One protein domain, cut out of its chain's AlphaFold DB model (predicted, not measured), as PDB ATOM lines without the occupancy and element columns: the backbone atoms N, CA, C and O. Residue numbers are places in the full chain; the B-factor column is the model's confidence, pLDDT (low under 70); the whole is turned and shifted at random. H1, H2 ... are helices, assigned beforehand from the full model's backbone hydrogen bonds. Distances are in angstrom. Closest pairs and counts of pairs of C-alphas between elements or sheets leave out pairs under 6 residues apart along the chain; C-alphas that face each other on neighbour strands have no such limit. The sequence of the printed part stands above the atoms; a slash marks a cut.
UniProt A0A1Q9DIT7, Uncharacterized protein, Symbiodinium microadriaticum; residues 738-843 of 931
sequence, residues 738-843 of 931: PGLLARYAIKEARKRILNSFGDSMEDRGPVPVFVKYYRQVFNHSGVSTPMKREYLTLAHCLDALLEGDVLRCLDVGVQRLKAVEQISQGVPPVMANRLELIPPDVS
ATOM      1  N   PRO A 738     -29.795 -32.434  -7.354       82.56
ATOM      2  CA  PRO A 738     -29.201 -31.105  -7.476       82.56
ATOM      3  C   PRO A 738     -28.313 -31.028  -8.723       82.56
ATOM      4  O   PRO A 738     -27.657 -32.002  -9.084       82.56
ATOM      5  N   GLY A 739     -28.332 -29.888  -9.415       82.19
ATOM      6  CA  GLY A 739     -27.593 -29.653 -10.665       82.19
ATOM      7  C   GLY A 739     -28.238 -30.199 -11.951       82.19
ATOM      8  O   GLY A 739     -27.877 -29.740 -13.032       82.19
ATOM      9  N   LEU A 740     -29.259 -31.071 -11.885       83.19
ATOM     10  CA  LEU A 740     -29.948 -31.562 -13.095       83.19
ATOM     11  C   LEU A 740     -30.640 -30.429 -13.879       83.19
ATOM     12  O   LEU A 740     -30.563 -30.391 -15.106       83.19
ATOM     13  N   LEU A 741     -31.256 -29.476 -13.167       84.19
ATOM     14  CA  LEU A 741     -31.849 -28.269 -13.761       84.19
ATOM     15  C   LEU A 741     -30.790 -27.400 -14.458       84.19
ATOM     16  O   LEU A 741     -31.019 -26.923 -15.565       84.19
ATOM     17  N   ALA A 742     -29.609 -27.251 -13.848       86.06
ATOM     18  CA  ALA A 742     -28.500 -26.514 -14.444       86.06
ATOM     19  C   ALA A 742     -27.981 -27.214 -15.712       86.06
ATOM     20  O   ALA A 742     -27.797 -26.560 -16.733       86.06
ATOM     21  N   ARG A 743     -27.844 -28.551 -15.704       81.94
ATOM     22  CA  ARG A 743     -27.476 -29.332 -16.900       81.94
ATOM     23  C   ARG A 743     -28.477 -29.163 -18.046       81.94
ATOM     24  O   ARG A 743     -28.054 -29.077 -19.197       81.94
ATOM     25  N   TYR A 744     -29.778 -29.098 -17.751       82.19
ATOM     26  CA  TYR A 744     -30.800 -28.806 -18.763       82.19
ATOM     27  C   TYR A 744     -30.664 -27.374 -19.302       82.19
ATOM     28  O   TYR A 744     -30.539 -27.193 -20.510       82.19
ATOM     29  N   ALA A 745     -30.576 -26.374 -18.418       86.56
ATOM     30  CA  ALA A 745     -30.423 -24.970 -18.802       86.56
ATOM     31  C   ALA A 745     -29.157 -24.712 -19.646       86.56
ATOM     32  O   ALA A 745     -29.209 -23.946 -20.603       86.56
ATOM     33  N   ILE A 746     -28.039 -25.390 -19.354       86.00
ATOM     34  CA  ILE A 746     -26.811 -25.328 -20.167       86.00
ATOM     35  C   ILE A 746     -27.053 -25.902 -21.568       86.00
ATOM     36  O   ILE A 746     -26.651 -25.285 -22.553       86.00
ATOM     37  N   LYS A 747     -27.725 -27.059 -21.685       83.50
ATOM     38  CA  LYS A 747     -28.068 -27.650 -22.991       83.50
ATOM     39  C   LYS A 747     -28.995 -26.748 -23.803       83.50
ATOM     40  O   LYS A 747     -28.774 -26.571 -24.998       83.50
ATOM     41  N   GLU A 748     -29.997 -26.154 -23.166       83.62
ATOM     42  CA  GLU A 748     -30.933 -25.255 -23.836       83.62
ATOM     43  C   GLU A 748     -30.263 -23.941 -24.267       83.62
ATOM     44  O   GLU A 748     -30.410 -23.524 -25.417       83.62
ATOM     45  N   ALA A 749     -29.460 -23.324 -23.395       83.88
ATOM     46  CA  ALA A 749     -28.682 -22.134 -23.731       83.88
ATOM     47  C   ALA A 749     -27.702 -22.409 -24.885       83.88
ATOM     48  O   ALA A 749     -27.631 -21.613 -25.820       83.88
ATOM     49  N   ARG A 750     -27.024 -23.569 -24.891       81.62
ATOM     50  CA  ARG A 750     -26.202 -24.021 -26.028       81.62
ATOM     51  C   ARG A 750     -27.012 -24.161 -27.311       81.62
ATOM     52  O   ARG A 750     -26.592 -23.612 -28.321       81.62
ATOM     53  N   LYS A 751     -28.174 -24.826 -27.284       82.31
ATOM     54  CA  LYS A 751     -29.056 -24.976 -28.460       82.31
ATOM     55  C   LYS A 751     -29.473 -23.611 -29.027       82.31
ATOM     56  O   LYS A 751     -29.425 -23.404 -30.235       82.31
ATOM     57  N   ARG A 752     -29.817 -22.655 -28.158       79.12
ATOM     58  CA  ARG A 752     -30.187 -21.283 -28.550       79.12
ATOM     59  C   ARG A 752     -29.004 -20.470 -29.114       79.12
ATOM     60  O   ARG A 752     -29.234 -19.617 -29.965       79.12
ATOM     61  N   ILE A 753     -27.761 -20.741 -28.697       79.62
ATOM     62  CA  ILE A 753     -26.543 -20.123 -29.271       79.62
ATOM     63  C   ILE A 753     -26.139 -20.777 -30.601       79.62
ATOM     64  O   ILE A 753     -25.851 -20.083 -31.574       79.62
ATOM     65  N   LEU A 754     -26.140 -22.110 -30.663       67.75
ATOM     66  CA  LEU A 754     -25.713 -22.881 -31.837       67.75
ATOM     67  C   LEU A 754     -26.590 -22.592 -33.067       67.75
ATOM     68  O   LEU A 754     -26.099 -22.554 -34.189       67.75
ATOM     69  N   ASN A 755     -27.873 -22.297 -32.850       64.50
ATOM     70  CA  ASN A 755     -28.790 -21.875 -33.910       64.50
ATOM     71  C   ASN A 755     -28.459 -20.495 -34.528       64.50
ATOM     72  O   ASN A 755     -29.078 -20.140 -35.527       64.50
ATOM     73  N   SER A 756     -27.538 -19.702 -33.958       57.53
ATOM     74  CA  SER A 756     -27.130 -18.391 -34.507       57.53
ATOM     75  C   SER A 756     -25.674 -18.315 -34.963       57.53
ATOM     76  O   SER A 756     -25.339 -17.469 -35.785       57.53
ATOM     77  N   PHE A 757     -24.802 -19.168 -34.424       52.19
ATOM     78  CA  PHE A 757     -23.414 -19.309 -34.856       52.19
ATOM     79  C   PHE A 757     -23.133 -20.799 -35.025       52.19
ATOM     80  O   PHE A 757     -23.238 -21.543 -34.052       52.19
ATOM     81  N   GLY A 758     -22.758 -21.224 -36.238       53.72
ATOM     82  CA  GLY A 758     -22.454 -22.620 -36.592       53.72
ATOM     83  C   GLY A 758     -21.145 -23.156 -35.994       53.72
ATOM     84  O   GLY A 758     -20.375 -23.821 -36.678       53.72
ATOM     85  N   ASP A 759     -20.867 -22.809 -34.739       52.38
ATOM     86  CA  ASP A 759     -19.671 -23.166 -33.986       52.38
ATOM     87  C   ASP A 759     -19.900 -24.515 -33.290       52.38
ATOM     88  O   ASP A 759     -20.555 -24.595 -32.246       52.38
ATOM     89  N   SER A 760     -19.405 -25.592 -33.904       50.50
ATOM     90  CA  SER A 760     -19.552 -26.974 -33.429       50.50
ATOM     91  C   SER A 760     -18.780 -27.220 -32.126       50.50
ATOM     92  O   SER A 760     -17.723 -27.851 -32.117       50.50
ATOM     93  N   MET A 761     -19.322 -26.747 -31.002       54.62
ATOM     94  CA  MET A 761     -18.799 -27.055 -29.671       54.62
ATOM     95  C   MET A 761     -18.919 -28.552 -29.371       54.62
ATOM     96  O   MET A 761     -19.993 -29.047 -29.024       54.62
ATOM     97  N   GLU A 762     -17.790 -29.258 -29.441       55.75
ATOM     98  CA  GLU A 762     -17.644 -30.606 -28.890       55.75
ATOM     99  C   GLU A 762     -18.090 -30.639 -27.415       55.75
ATOM    100  O   GLU A 762     -17.786 -29.726 -26.643       55.75
ATOM    101  N   ASP A 763     -18.773 -31.711 -26.991       54.53
ATOM    102  CA  ASP A 763     -19.407 -31.813 -25.662       54.53
ATOM    103  C   ASP A 763     -18.403 -32.113 -24.519       54.53
ATOM    104  O   ASP A 763     -18.634 -32.949 -23.644       54.53
ATOM    105  N   ARG A 764     -17.248 -31.427 -24.517       56.03
ATOM    106  CA  ARG A 764     -16.161 -31.560 -23.528       56.03
ATOM    107  C   ARG A 764     -16.477 -30.852 -22.201       56.03
ATOM    108  O   ARG A 764     -15.717 -30.010 -21.728       56.03
ATOM    109  N   GLY A 765     -17.590 -31.229 -21.576       60.50
ATOM    110  CA  GLY A 765     -17.955 -30.806 -20.220       60.50
ATOM    111  C   GLY A 765     -18.653 -29.439 -20.124       60.50
ATOM    112  O   GLY A 765     -19.053 -28.865 -21.142       60.50
ATOM    113  N   PRO A 766     -18.866 -28.921 -18.899       65.62
ATOM    114  CA  PRO A 766     -19.578 -27.667 -18.644       65.62
ATOM    115  C   PRO A 766     -18.737 -26.428 -19.003       65.62
ATOM    116  O   PRO A 766     -18.113 -25.802 -18.161       65.62
ATOM    117  N   VAL A 767     -18.731 -26.056 -20.281       75.12
ATOM    118  CA  VAL A 767     -18.126 -24.803 -20.776       75.12
ATOM    119  C   VAL A 767     -18.969 -23.582 -20.346       75.12
ATOM    120  O   VAL A 767     -20.199 -23.695 -20.383       75.12
ATOM    121  N   PRO A 768     -18.367 -22.419 -20.006       81.69
ATOM    122  CA  PRO A 768     -19.088 -21.157 -19.813       81.69
ATOM    123  C   PRO A 768     -19.901 -20.761 -21.057       81.69
ATOM    124  O   PRO A 768     -19.405 -20.738 -22.187       81.69
ATOM    125  N   VAL A 769     -21.181 -20.476 -20.835       86.75
ATOM    126  CA  VAL A 769     -22.234 -20.361 -21.859       86.75
ATOM    127  C   VAL A 769     -23.183 -19.197 -21.561       86.75
ATOM    128  O   VAL A 769     -23.711 -18.589 -22.494       86.75
ATOM    129  N   PHE A 770     -23.404 -18.845 -20.294       89.44
ATOM    130  CA  PHE A 770     -24.450 -17.905 -19.900       89.44
ATOM    131  C   PHE A 770     -24.134 -16.452 -20.263       89.44
ATOM    132  O   PHE A 770     -25.051 -15.723 -20.635       89.44
ATOM    133  N   VAL A 771     -22.869 -16.019 -20.250       88.94
ATOM    134  CA  VAL A 771     -22.480 -14.671 -20.709       88.94
ATOM    135  C   VAL A 771     -22.654 -14.538 -22.226       88.94
ATOM    136  O   VAL A 771     -23.131 -13.505 -22.701       88.94
ATOM    137  N   LYS A 772     -22.345 -15.594 -22.996       86.56
ATOM    138  CA  LYS A 772     -22.634 -15.646 -24.443       86.56
ATOM    139  C   LYS A 772     -24.146 -15.588 -24.693       86.56
ATOM    140  O   LYS A 772     -24.607 -14.738 -25.451       86.56
ATOM    141  N   TYR A 773     -24.910 -16.426 -23.989       86.38
ATOM    142  CA  TYR A 773     -26.372 -16.469 -24.061       86.38
ATOM    143  C   TYR A 773     -27.008 -15.110 -23.739       86.38
ATOM    144  O   TYR A 773     -27.860 -14.631 -24.483       86.38
ATOM    145  N   TYR A 774     -26.555 -14.449 -22.670       87.62
ATOM    146  CA  TYR A 774     -27.023 -13.117 -22.299       87.62
ATOM    147  C   TYR A 774     -26.732 -12.084 -23.399       87.62
ATOM    148  O   TYR A 774     -27.645 -11.365 -23.803       87.62
ATOM    149  N   ARG A 775     -25.505 -12.038 -23.939       85.75
ATOM    150  CA  ARG A 775     -25.136 -11.077 -24.998       85.75
ATOM    151  C   ARG A 775     -25.945 -11.260 -26.277       85.75
ATOM    152  O   ARG A 775     -26.259 -10.279 -26.939       85.75
ATOM    153  N   GLN A 776     -26.289 -12.498 -26.609       81.44
ATOM    154  CA  GLN A 776     -27.043 -12.820 -27.812       81.44
ATOM    155  C   GLN A 776     -28.556 -12.618 -27.630       81.44
ATOM    156  O   GLN A 776     -29.188 -11.972 -28.461       81.44
ATOM    157  N   VAL A 777     -29.142 -13.139 -26.548       79.38
ATOM    158  CA  VAL A 777     -30.604 -13.214 -26.368       79.38
ATOM    159  C   VAL A 777     -31.143 -12.094 -25.476       79.38
ATOM    160  O   VAL A 777     -32.138 -11.458 -25.818       79.38
ATOM    161  N   PHE A 778     -30.495 -11.805 -24.344       75.38
ATOM    162  CA  PHE A 778     -31.002 -10.817 -23.384       75.38
ATOM    163  C   PHE A 778     -30.561  -9.379 -23.680       75.38
ATOM    164  O   PHE A 778     -31.340  -8.456 -23.439       75.38
ATOM    165  N   ASN A 779     -29.369  -9.150 -24.233       76.06
ATOM    166  CA  ASN A 779     -28.889  -7.790 -24.495       76.06
ATOM    167  C   ASN A 779     -29.765  -7.049 -25.526       76.06
ATOM    168  O   ASN A 779     -30.055  -5.866 -25.355       76.06
ATOM    169  N   HIS A 780     -30.274  -7.769 -26.530       70.75
ATOM    170  CA  HIS A 780     -31.193  -7.251 -27.553       70.75
ATOM    171  C   HIS A 780     -32.665  -7.204 -27.103       70.75
ATOM    172  O   HIS A 780     -33.502  -6.635 -27.796       70.75
ATOM    173  N   SER A 781     -33.002  -7.770 -25.939       73.69
ATOM    174  CA  SER A 781     -34.373  -7.732 -25.416       73.69
ATOM    175  C   SER A 781     -34.760  -6.331 -24.909       73.69
ATOM    176  O   SER A 781     -33.907  -5.563 -24.454       73.69
ATOM    177  N   GLY A 782     -36.060  -6.014 -24.912       74.31
ATOM    178  CA  GLY A 782     -36.626  -4.755 -24.391       74.31
ATOM    179  C   GLY A 782     -36.577  -4.592 -22.861       74.31
ATOM    180  O   GLY A 782     -37.288  -3.763 -22.301       74.31
ATOM    181  N   VAL A 783     -35.771  -5.399 -22.171       78.75
ATOM    182  CA  VAL A 783     -35.600  -5.387 -20.714       78.75
ATOM    183  C   VAL A 783     -34.934  -4.085 -20.246       78.75
ATOM    184  O   VAL A 783     -34.039  -3.550 -20.906       78.75
ATOM    185  N   SER A 784     -35.344  -3.578 -19.079       80.56
ATOM    186  CA  SER A 784     -34.803  -2.342 -18.499       80.56
ATOM    187  C   SER A 784     -33.306  -2.449 -18.170       80.56
ATOM    188  O   SER A 784     -32.796  -3.515 -17.820       80.56
ATOM    189  N   THR A 785     -32.579  -1.330 -18.244       78.19
ATOM    190  CA  THR A 785     -31.122  -1.311 -18.022       78.19
ATOM    191  C   THR A 785     -30.667  -1.818 -16.640       78.19
ATOM    192  O   THR A 785     -29.639  -2.497 -16.605       78.19
ATOM    193  N   PRO A 786     -31.397  -1.622 -15.514       78.00
ATOM    194  CA  PRO A 786     -31.026  -2.243 -14.240       78.00
ATOM    195  C   PRO A 786     -31.208  -3.764 -14.265       78.00
ATOM    196  O   PRO A 786     -30.370  -4.495 -13.753       78.00
ATOM    197  N   MET A 787     -32.266  -4.259 -14.912       82.25
ATOM    198  CA  MET A 787     -32.548  -5.692 -14.993       82.25
ATOM    199  C   MET A 787     -31.552  -6.411 -15.924       82.25
ATOM    200  O   MET A 787     -31.084  -7.499 -15.598       82.25
ATOM    201  N   LYS A 788     -31.125  -5.770 -17.025       83.62
ATOM    202  CA  LYS A 788     -29.992  -6.246 -17.846       83.62
ATOM    203  C   LYS A 788     -28.717  -6.412 -17.009       83.62
ATOM    204  O   LYS A 788     -28.032  -7.423 -17.142       83.62
ATOM    205  N   ARG A 789     -28.441  -5.477 -16.090       82.81
ATOM    206  CA  ARG A 789     -27.286  -5.553 -15.179       82.81
ATOM    207  C   ARG A 789     -27.352  -6.748 -14.221       82.81
ATOM    208  O   ARG A 789     -26.318  -7.381 -13.998       82.81
ATOM    209  N   GLU A 790     -28.532  -7.095 -13.709       86.94
ATOM    210  CA  GLU A 790     -28.695  -8.310 -12.893       86.94
ATOM    211  C   GLU A 790     -28.496  -9.580 -13.721       86.94
ATOM    212  O   GLU A 790     -27.743 -10.459 -13.306       86.94
ATOM    213  N   TYR A 791     -29.089  -9.668 -14.919       88.44
ATOM    214  CA  TYR A 791     -28.901 -10.830 -15.794       88.44
ATOM    215  C   TYR A 791     -27.434 -11.040 -16.185       88.44
ATOM    216  O   TYR A 791     -26.955 -12.172 -16.133       88.44
ATOM    217  N   LEU A 792     -26.700  -9.970 -16.506       88.19
ATOM    218  CA  LEU A 792     -25.256 -10.028 -16.747       88.19
ATOM    219  C   LEU A 792     -24.494 -10.530 -15.508       88.19
ATOM    220  O   LEU A 792     -23.579 -11.345 -15.626       88.19
ATOM    221  N   THR A 793     -24.871 -10.058 -14.317       90.75
ATOM    222  CA  THR A 793     -24.214 -10.452 -13.063       90.75
ATOM    223  C   THR A 793     -24.443 -11.926 -12.749       90.75
ATOM    224  O   THR A 793     -23.489 -12.653 -12.477       90.75
ATOM    225  N   LEU A 794     -25.684 -12.398 -12.881       91.81
ATOM    226  CA  LEU A 794     -26.031 -13.811 -12.742       91.81
ATOM    227  C   LEU A 794     -25.317 -14.674 -13.788       91.81
ATOM    228  O   LEU A 794     -24.782 -15.720 -13.435       91.81
ATOM    229  N   ALA A 795     -25.237 -14.225 -15.044       91.88
ATOM    230  CA  ALA A 795     -24.514 -14.927 -16.101       91.88
ATOM    231  C   ALA A 795     -23.020 -15.092 -15.777       91.88
ATOM    232  O   ALA A 795     -22.483 -16.188 -15.928       91.88
ATOM    233  N   HIS A 796     -22.359 -14.047 -15.268       91.06
ATOM    234  CA  HIS A 796     -20.960 -14.125 -14.837       91.06
ATOM    235  C   HIS A 796     -20.748 -15.013 -13.604       91.06
ATOM    236  O   HIS A 796     -19.748 -15.728 -13.553       91.06
ATOM    237  N   CYS A 797     -21.664 -15.000 -12.631       92.38
ATOM    238  CA  CYS A 797     -21.615 -15.914 -11.488       92.38
ATOM    239  C   CYS A 797     -21.781 -17.374 -11.927       92.38
ATOM    240  O   CYS A 797     -20.997 -18.229 -11.521       92.38
ATOM    241  N   LEU A 798     -22.759 -17.660 -12.793       91.44
ATOM    242  CA  LEU A 798     -22.990 -19.001 -13.327       91.44
ATOM    243  C   LEU A 798     -21.794 -19.489 -14.152       91.44
ATOM    244  O   LEU A 798     -21.320 -20.591 -13.909       91.44
ATOM    245  N   ASP A 799     -21.252 -18.673 -15.057       90.62
ATOM    246  CA  ASP A 799     -20.084 -19.063 -15.856       90.62
ATOM    247  C   ASP A 799     -18.819 -19.238 -14.998       90.62
ATOM    248  O   ASP A 799     -18.085 -20.198 -15.211       90.62
ATOM    249  N   ALA A 800     -18.589 -18.417 -13.963       89.38
ATOM    250  CA  ALA A 800     -17.501 -18.654 -13.005       89.38
ATOM    251  C   ALA A 800     -17.685 -19.982 -12.241       89.38
ATOM    252  O   ALA A 800     -16.723 -20.731 -12.047       89.38
ATOM    253  N   LEU A 801     -18.927 -20.319 -11.874       89.44
ATOM    254  CA  LEU A 801     -19.269 -21.617 -11.294       89.44
ATOM    255  C   LEU A 801     -19.129 -22.783 -12.283       89.44
ATOM    256  O   LEU A 801     -18.926 -23.886 -11.790       89.44
ATOM    257  N   LEU A 802     -19.185 -22.567 -13.608       87.12
ATOM    258  CA  LEU A 802     -18.890 -23.561 -14.663       87.12
ATOM    259  C   LEU A 802     -17.404 -23.609 -15.083       87.12
ATOM    260  O   LEU A 802     -16.954 -24.597 -15.647       87.12
ATOM    261  N   GLU A 803     -16.607 -22.587 -14.772       85.19
ATOM    262  CA  GLU A 803     -15.139 -22.597 -14.938       85.19
ATOM    263  C   GLU A 803     -14.402 -23.247 -13.749       85.19
ATOM    264  O   GLU A 803     -13.206 -23.544 -13.823       85.19
ATOM    265  N   GLY A 804     -15.114 -23.447 -12.638       83.00
ATOM    266  CA  GLY A 804     -14.628 -24.041 -11.391       83.00
ATOM    267  C   GLY A 804     -14.219 -22.993 -10.355       83.00
ATOM    268  O   GLY A 804     -13.845 -23.340  -9.237       83.00
ATOM    269  N   ASP A 805     -14.290 -21.707 -10.704       86.44
ATOM    270  CA  ASP A 805     -13.772 -20.588  -9.921       86.44
ATOM    271  C   ASP A 805     -14.825 -20.039  -8.943       86.44
ATOM    272  O   ASP A 805     -15.448 -18.990  -9.138       86.44
ATOM    273  N   VAL A 806     -15.023 -20.787  -7.853       88.00
ATOM    274  CA  VAL A 806     -15.954 -20.419  -6.772       88.00
ATOM    275  C   VAL A 806     -15.567 -19.081  -6.132       88.00
ATOM    276  O   VAL A 806     -16.445 -18.293  -5.787       88.00
ATOM    277  N   LEU A 807     -14.266 -18.790  -6.007       89.25
ATOM    278  CA  LEU A 807     -13.784 -17.540  -5.409       89.25
ATOM    279  C   LEU A 807     -14.181 -16.330  -6.262       89.25
ATOM    280  O   LEU A 807     -14.741 -15.374  -5.731       89.25
ATOM    281  N   ARG A 808     -13.995 -16.404  -7.586       88.50
ATOM    282  CA  ARG A 808     -14.452 -15.369  -8.523       88.50
ATOM    283  C   ARG A 808     -15.967 -15.154  -8.455       88.50
ATOM    284  O   ARG A 808     -16.409 -14.008  -8.486       88.50
ATOM    285  N   CYS A 809     -16.759 -16.222  -8.336       90.88
ATOM    286  CA  CYS A 809     -18.211 -16.107  -8.162       90.88
ATOM    287  C   CYS A 809     -18.581 -15.367  -6.863       90.88
ATOM    288  O   CYS A 809     -19.463 -14.505  -6.873       90.88
ATOM    289  N   LEU A 810     -17.910 -15.682  -5.750       90.50
ATOM    290  CA  LEU A 810     -18.145 -15.032  -4.457       90.50
ATOM    291  C   LEU A 810     -17.754 -13.550  -4.488       90.50
ATOM    292  O   LEU A 810     -18.540 -12.711  -4.051       90.50
ATOM    293  N   ASP A 811     -16.591 -13.213  -5.052       92.81
ATOM    294  CA  ASP A 811     -16.134 -11.826  -5.187       92.81
ATOM    295  C   ASP A 811     -17.113 -10.983  -6.023       92.81
ATOM    296  O   ASP A 811     -17.475  -9.872  -5.629       92.81
ATOM    297  N   VAL A 812     -17.602 -11.518  -7.148       91.62
ATOM    298  CA  VAL A 812     -18.611 -10.853  -7.990       91.62
ATOM    299  C   VAL A 812     -19.921 -10.635  -7.224       91.62
ATOM    300  O   VAL A 812     -20.432  -9.512  -7.200       91.62
ATOM    301  N   GLY A 813     -20.441 -11.672  -6.558       91.75
ATOM    302  CA  GLY A 813     -21.690 -11.592  -5.796       91.75
ATOM    303  C   GLY A 813     -21.623 -10.604  -4.628       91.75
ATOM    304  O   GLY A 813     -22.515  -9.772  -4.465       91.75
ATOM    305  N   VAL A 814     -20.536 -10.629  -3.850       93.94
ATOM    306  CA  VAL A 814     -20.328  -9.720  -2.708       93.94
ATOM    307  C   VAL A 814     -20.201  -8.264  -3.158       93.94
ATOM    308  O   VAL A 814     -20.704  -7.370  -2.477       93.94
ATOM    309  N   GLN A 815     -19.551  -7.992  -4.293       93.00
ATOM    310  CA  GLN A 815     -19.427  -6.619  -4.789       93.00
ATOM    311  C   GLN A 815     -20.740  -6.085  -5.381       93.00
ATOM    312  O   GLN A 815     -21.059  -4.918  -5.153       93.00
ATOM    313  N   ARG A 816     -21.557  -6.925  -6.042       89.88
ATOM    314  CA  ARG A 816     -22.925  -6.528  -6.432       89.88
ATOM    315  C   ARG A 816     -23.797  -6.254  -5.206       89.88
ATOM    316  O   ARG A 816     -24.489  -5.242  -5.188       89.88
ATOM    317  N   LEU A 817     -23.719  -7.086  -4.162       91.94
ATOM    318  CA  LEU A 817     -24.469  -6.874  -2.918       91.94
ATOM    319  C   LEU A 817     -24.144  -5.513  -2.277       91.94
ATOM    320  O   LEU A 817     -25.059  -4.770  -1.939       91.94
ATOM    321  N   LYS A 818     -22.858  -5.142  -2.195       92.88
ATOM    322  CA  LYS A 818     -22.423  -3.821  -1.696       92.88
ATOM    323  C   LYS A 818     -22.911  -2.660  -2.563       92.88
ATOM    324  O   LYS A 818     -23.260  -1.609  -2.033       92.88
ATOM    325  N   ALA A 819     -22.929  -2.823  -3.887       89.00
ATOM    326  CA  ALA A 819     -23.469  -1.805  -4.785       89.00
ATOM    327  C   ALA A 819     -24.983  -1.618  -4.574       89.00
ATOM    328  O   ALA A 819     -25.451  -0.487  -4.462       89.00
ATOM    329  N   VAL A 820     -25.744  -2.708  -4.436       89.06
ATOM    330  CA  VAL A 820     -27.185  -2.659  -4.132       89.06
ATOM    331  C   VAL A 820     -27.452  -2.048  -2.749       89.06
ATOM    332  O   VAL A 820     -28.360  -1.231  -2.619       89.06
ATOM    333  N   GLU A 821     -26.628  -2.353  -1.743       91.44
ATOM    334  CA  GLU A 821     -26.691  -1.729  -0.413       91.44
ATOM    335  C   GLU A 821     -26.437  -0.211  -0.469       91.44
ATOM    336  O   GLU A 821     -27.158   0.567   0.150       91.44
ATOM    337  N   GLN A 822     -25.463   0.250  -1.259       91.12
ATOM    338  CA  GLN A 822     -25.262   1.690  -1.455       91.12
ATOM    339  C   GLN A 822     -26.452   2.355  -2.161       91.12
ATOM    340  O   GLN A 822     -26.828   3.470  -1.799       91.12
ATOM    341  N   ILE A 823     -27.077   1.677  -3.128       87.50
ATOM    342  CA  ILE A 823     -28.279   2.181  -3.808       87.50
ATOM    343  C   ILE A 823     -29.454   2.302  -2.826       87.50
ATOM    344  O   ILE A 823     -30.142   3.322  -2.844       87.50
ATOM    345  N   SER A 824     -29.666   1.325  -1.933       88.44
ATOM    346  CA  SER A 824     -30.733   1.408  -0.920       88.44
ATOM    347  C   SER A 824     -30.464   2.478   0.147       88.44
ATOM    348  O   SER A 824     -31.406   3.075   0.662       88.44
ATOM    349  N   GLN A 825     -29.195   2.805   0.407       92.62
ATOM    350  CA  GLN A 825     -28.770   3.950   1.227       92.62
ATOM    351  C   GLN A 825     -28.868   5.312   0.496       92.62
ATOM    352  O   GLN A 825     -28.475   6.337   1.051       92.62
ATOM    353  N   GLY A 826     -29.387   5.352  -0.738       86.81
ATOM    354  CA  GLY A 826     -29.611   6.585  -1.504       86.81
ATOM    355  C   GLY A 826     -28.407   7.085  -2.313       86.81
ATOM    356  O   GLY A 826     -28.455   8.188  -2.861       86.81
ATOM    357  N   VAL A 827     -27.329   6.303  -2.431       89.19
ATOM    358  CA  VAL A 827     -26.198   6.641  -3.311       89.19
ATOM    359  C   VAL A 827     -26.637   6.509  -4.779       89.19
ATOM    360  O   VAL A 827     -27.224   5.489  -5.150       89.19
ATOM    361  N   PRO A 828     -26.325   7.479  -5.665       86.00
ATOM    362  CA  PRO A 828     -26.659   7.375  -7.083       86.00
ATOM    363  C   PRO A 828     -26.120   6.075  -7.712       86.00
ATOM    364  O   PRO A 828     -24.922   5.800  -7.575       86.00
ATOM    365  N   PRO A 829     -26.926   5.303  -8.474       79.25
ATOM    366  CA  PRO A 829     -26.497   4.017  -9.041       79.25
ATOM    367  C   PRO A 829     -25.213   4.087  -9.884       79.25
ATOM    368  O   PRO A 829     -24.406   3.166  -9.871       79.25
ATOM    369  N   VAL A 830     -24.960   5.212 -10.561       82.25
ATOM    370  CA  VAL A 830     -23.730   5.457 -11.347       82.25
ATOM    371  C   VAL A 830     -22.458   5.497 -10.480       82.25
ATOM    372  O   VAL A 830     -21.356   5.269 -10.981       82.25
ATOM    373  N   MET A 831     -22.588   5.802  -9.186       81.19
ATOM    374  CA  MET A 831     -21.493   5.748  -8.215       81.19
ATOM    375  C   MET A 831     -21.402   4.370  -7.561       81.19
ATOM    376  O   MET A 831     -20.311   3.806  -7.528       81.19
ATOM    377  N   ALA A 832     -22.529   3.809  -7.117       83.38
ATOM    378  CA  ALA A 832     -22.578   2.503  -6.461       83.38
ATOM    379  C   ALA A 832     -22.094   1.358  -7.373       83.38
ATOM    380  O   ALA A 832     -21.254   0.553  -6.971       83.38
ATOM    381  N   ASN A 833     -22.510   1.352  -8.646       82.81
ATOM    382  CA  ASN A 833     -22.096   0.345  -9.630       82.81
ATOM    383  C   ASN A 833     -20.577   0.366  -9.929       82.81
ATOM    384  O   ASN A 833     -20.079  -0.534 -10.601       82.81
ATOM    385  N   ARG A 834     -19.808   1.360  -9.447       82.38
ATOM    386  CA  ARG A 834     -18.333   1.376  -9.564       82.38
ATOM    387  C   ARG A 834     -17.637   0.404  -8.613       82.38
ATOM    388  O   ARG A 834     -16.446   0.164  -8.783       82.38
ATOM    389  N   LEU A 835     -18.347  -0.120  -7.612       82.56
ATOM    390  CA  LEU A 835     -17.837  -1.180  -6.741       82.56
ATOM    391  C   LEU A 835     -17.821  -2.549  -7.437       82.56
ATOM    392  O   LEU A 835     -17.152  -3.469  -6.973       82.56
ATOM    393  N   GLU A 836     -18.550  -2.692  -8.544       83.19
ATOM    394  CA  GLU A 836     -18.771  -3.966  -9.219       83.19
ATOM    395  C   GLU A 836     -17.581  -4.374 -10.090       83.19
ATOM    396  O   GLU A 836     -17.014  -3.572 -10.829       83.19
ATOM    397  N   LEU A 837     -17.235  -5.661 -10.045       84.19
ATOM    398  CA  LEU A 837     -16.106  -6.221 -10.799       84.19
ATOM    399  C   LEU A 837     -16.413  -6.455 -12.283       84.19
ATOM    400  O   LEU A 837     -15.500  -6.647 -13.083       84.19
ATOM    401  N   ILE A 838     -17.694  -6.480 -12.652       79.81
ATOM    402  CA  ILE A 838     -18.134  -6.719 -14.025       79.81
ATOM    403  C   ILE A 838     -18.170  -5.372 -14.760       79.81
ATOM    404  O   ILE A 838     -18.860  -4.462 -14.297       79.81
ATOM    405  N   PRO A 839     -17.506  -5.201 -15.916       70.31
ATOM    406  CA  PRO A 839     -17.657  -3.993 -16.726       70.31
ATOM    407  C   PRO A 839     -19.126  -3.764 -17.133       70.31
ATOM    408  O   PRO A 839     -19.856  -4.736 -17.315       70.31
ATOM    409  N   PRO A 840     -19.619  -2.522 -17.266       67.50
ATOM    410  CA  PRO A 840     -20.892  -2.292 -17.952       67.50
ATOM    411  C   PRO A 840     -20.789  -2.776 -19.408       67.50
ATOM    412  O   PRO A 840     -19.746  -2.580 -20.033       67.50
ATOM    413  N   ASP A 841     -21.858  -3.361 -19.963       64.62
ATOM    414  CA  ASP A 841     -21.928  -3.731 -21.388       64.62
ATOM    415  C   ASP A 841     -22.071  -2.480 -22.274       64.62
ATOM    416  O   ASP A 841     -23.098  -2.234 -22.905       64.62
ATOM    417  N   VAL A 842     -21.021  -1.666 -22.336       62.47
ATOM    418  CA  VAL A 842     -20.831  -0.737 -23.448       62.47
ATOM    419  C   VAL A 842     -20.278  -1.533 -24.623       62.47
ATOM    420  O   VAL A 842     -19.072  -1.735 -24.742       62.47
ATOM    421  N   SER A 843     -21.171  -1.976 -25.508       57.94
ATOM    422  CA  SER A 843     -20.820  -2.455 -26.847       57.94
ATOM    423  C   SER A 843     -20.361  -1.273 -27.711       57.94
ATOM    424  O   SER A 843     -21.071  -0.821 -28.606       57.94
TER     425      SER A 843
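This is residues 738 to 843 of the 931 residues of an uncharacterized protein of Symbiodinium microadriaticum (UniProt A0A1Q9DIT7). Look first for three helices in a zigzag: H3 in the middle, with H2 along one side of it and H4 along the other, each running opposite ways to H3. The short H5 folds back on the far part of H4, and H1 stands at a steep angle to H2 at the other end, joined to it by the long loop of residues 755 to 769. The printed part has 106 residues with five named helices, H1 to H5 in chain order, and no named strand: the class is all helix. It is only just compact, close to loose, with a radius of gyration of the C-alphas of 15.2 A, and only just elongated, with spans of 46 by 30 by 22 A.

Find C-alpha 785 at (-31.122, -1.311, -18.022); from there H3, residues 785 to 803, runs 26.8 A. H4, residues 806 to 824, covers 27.0 A. H2 is residues 770 to 778. H1, residues 740 to 754, begins at C-alpha 740, (-29.948, -31.562, -13.095), and runs 21.1 A. H5, residues 829 to 835, ends at C-alpha 835, (-17.837, -1.180, -6.741).

Begin at Ala 795 of H3, whose C-alpha is 4.8 A from that of Phe 770, the closest pair of H3 and H2; these helices touch and form a hairpin, at a shallow tilt of 29 degrees, opposite ways. H3 touches H4 with residues 793 to 801 alone, the closest C-alphas being those of Cys 797 and Cys 809 at 4.8 A; this hairpin has a shallow tilt of 18 degrees, opposite ways. H4 touches H5 with residues 815 to 823 alone, the C-alphas of Ala 819 and Ala 832 being closest at 4.7 A; this too is a hairpin, at a shallow tilt of 31 degrees, opposite ways. At the other end H1 touches H2, closest at the C-alphas of Ala 749 and Tyr 773, 6.1 A, the same way at a steep tilt of 57 degrees. H1 and H3 are apart, and so are H2 and H4, and H3 and H5. In H1, H2, H3 and H4 every O i to N i+4 pair is within hydrogen-bond range; in H5 1 of 3 is, beside 3 of 4 O i to N i+3 pairs.

The two C-alphas farthest apart are those of Glu 762 and Gly 826, 47.7 A. The printed part has no cut. The link from H1 to H2 is long, that from H2 to H3 is short, and those from H3 to H4 and from H4 to H5 are tight. The mean pLDDT of the printed part is 81.0; look for values under 70 at residues 754 to 766 and 840 to 843.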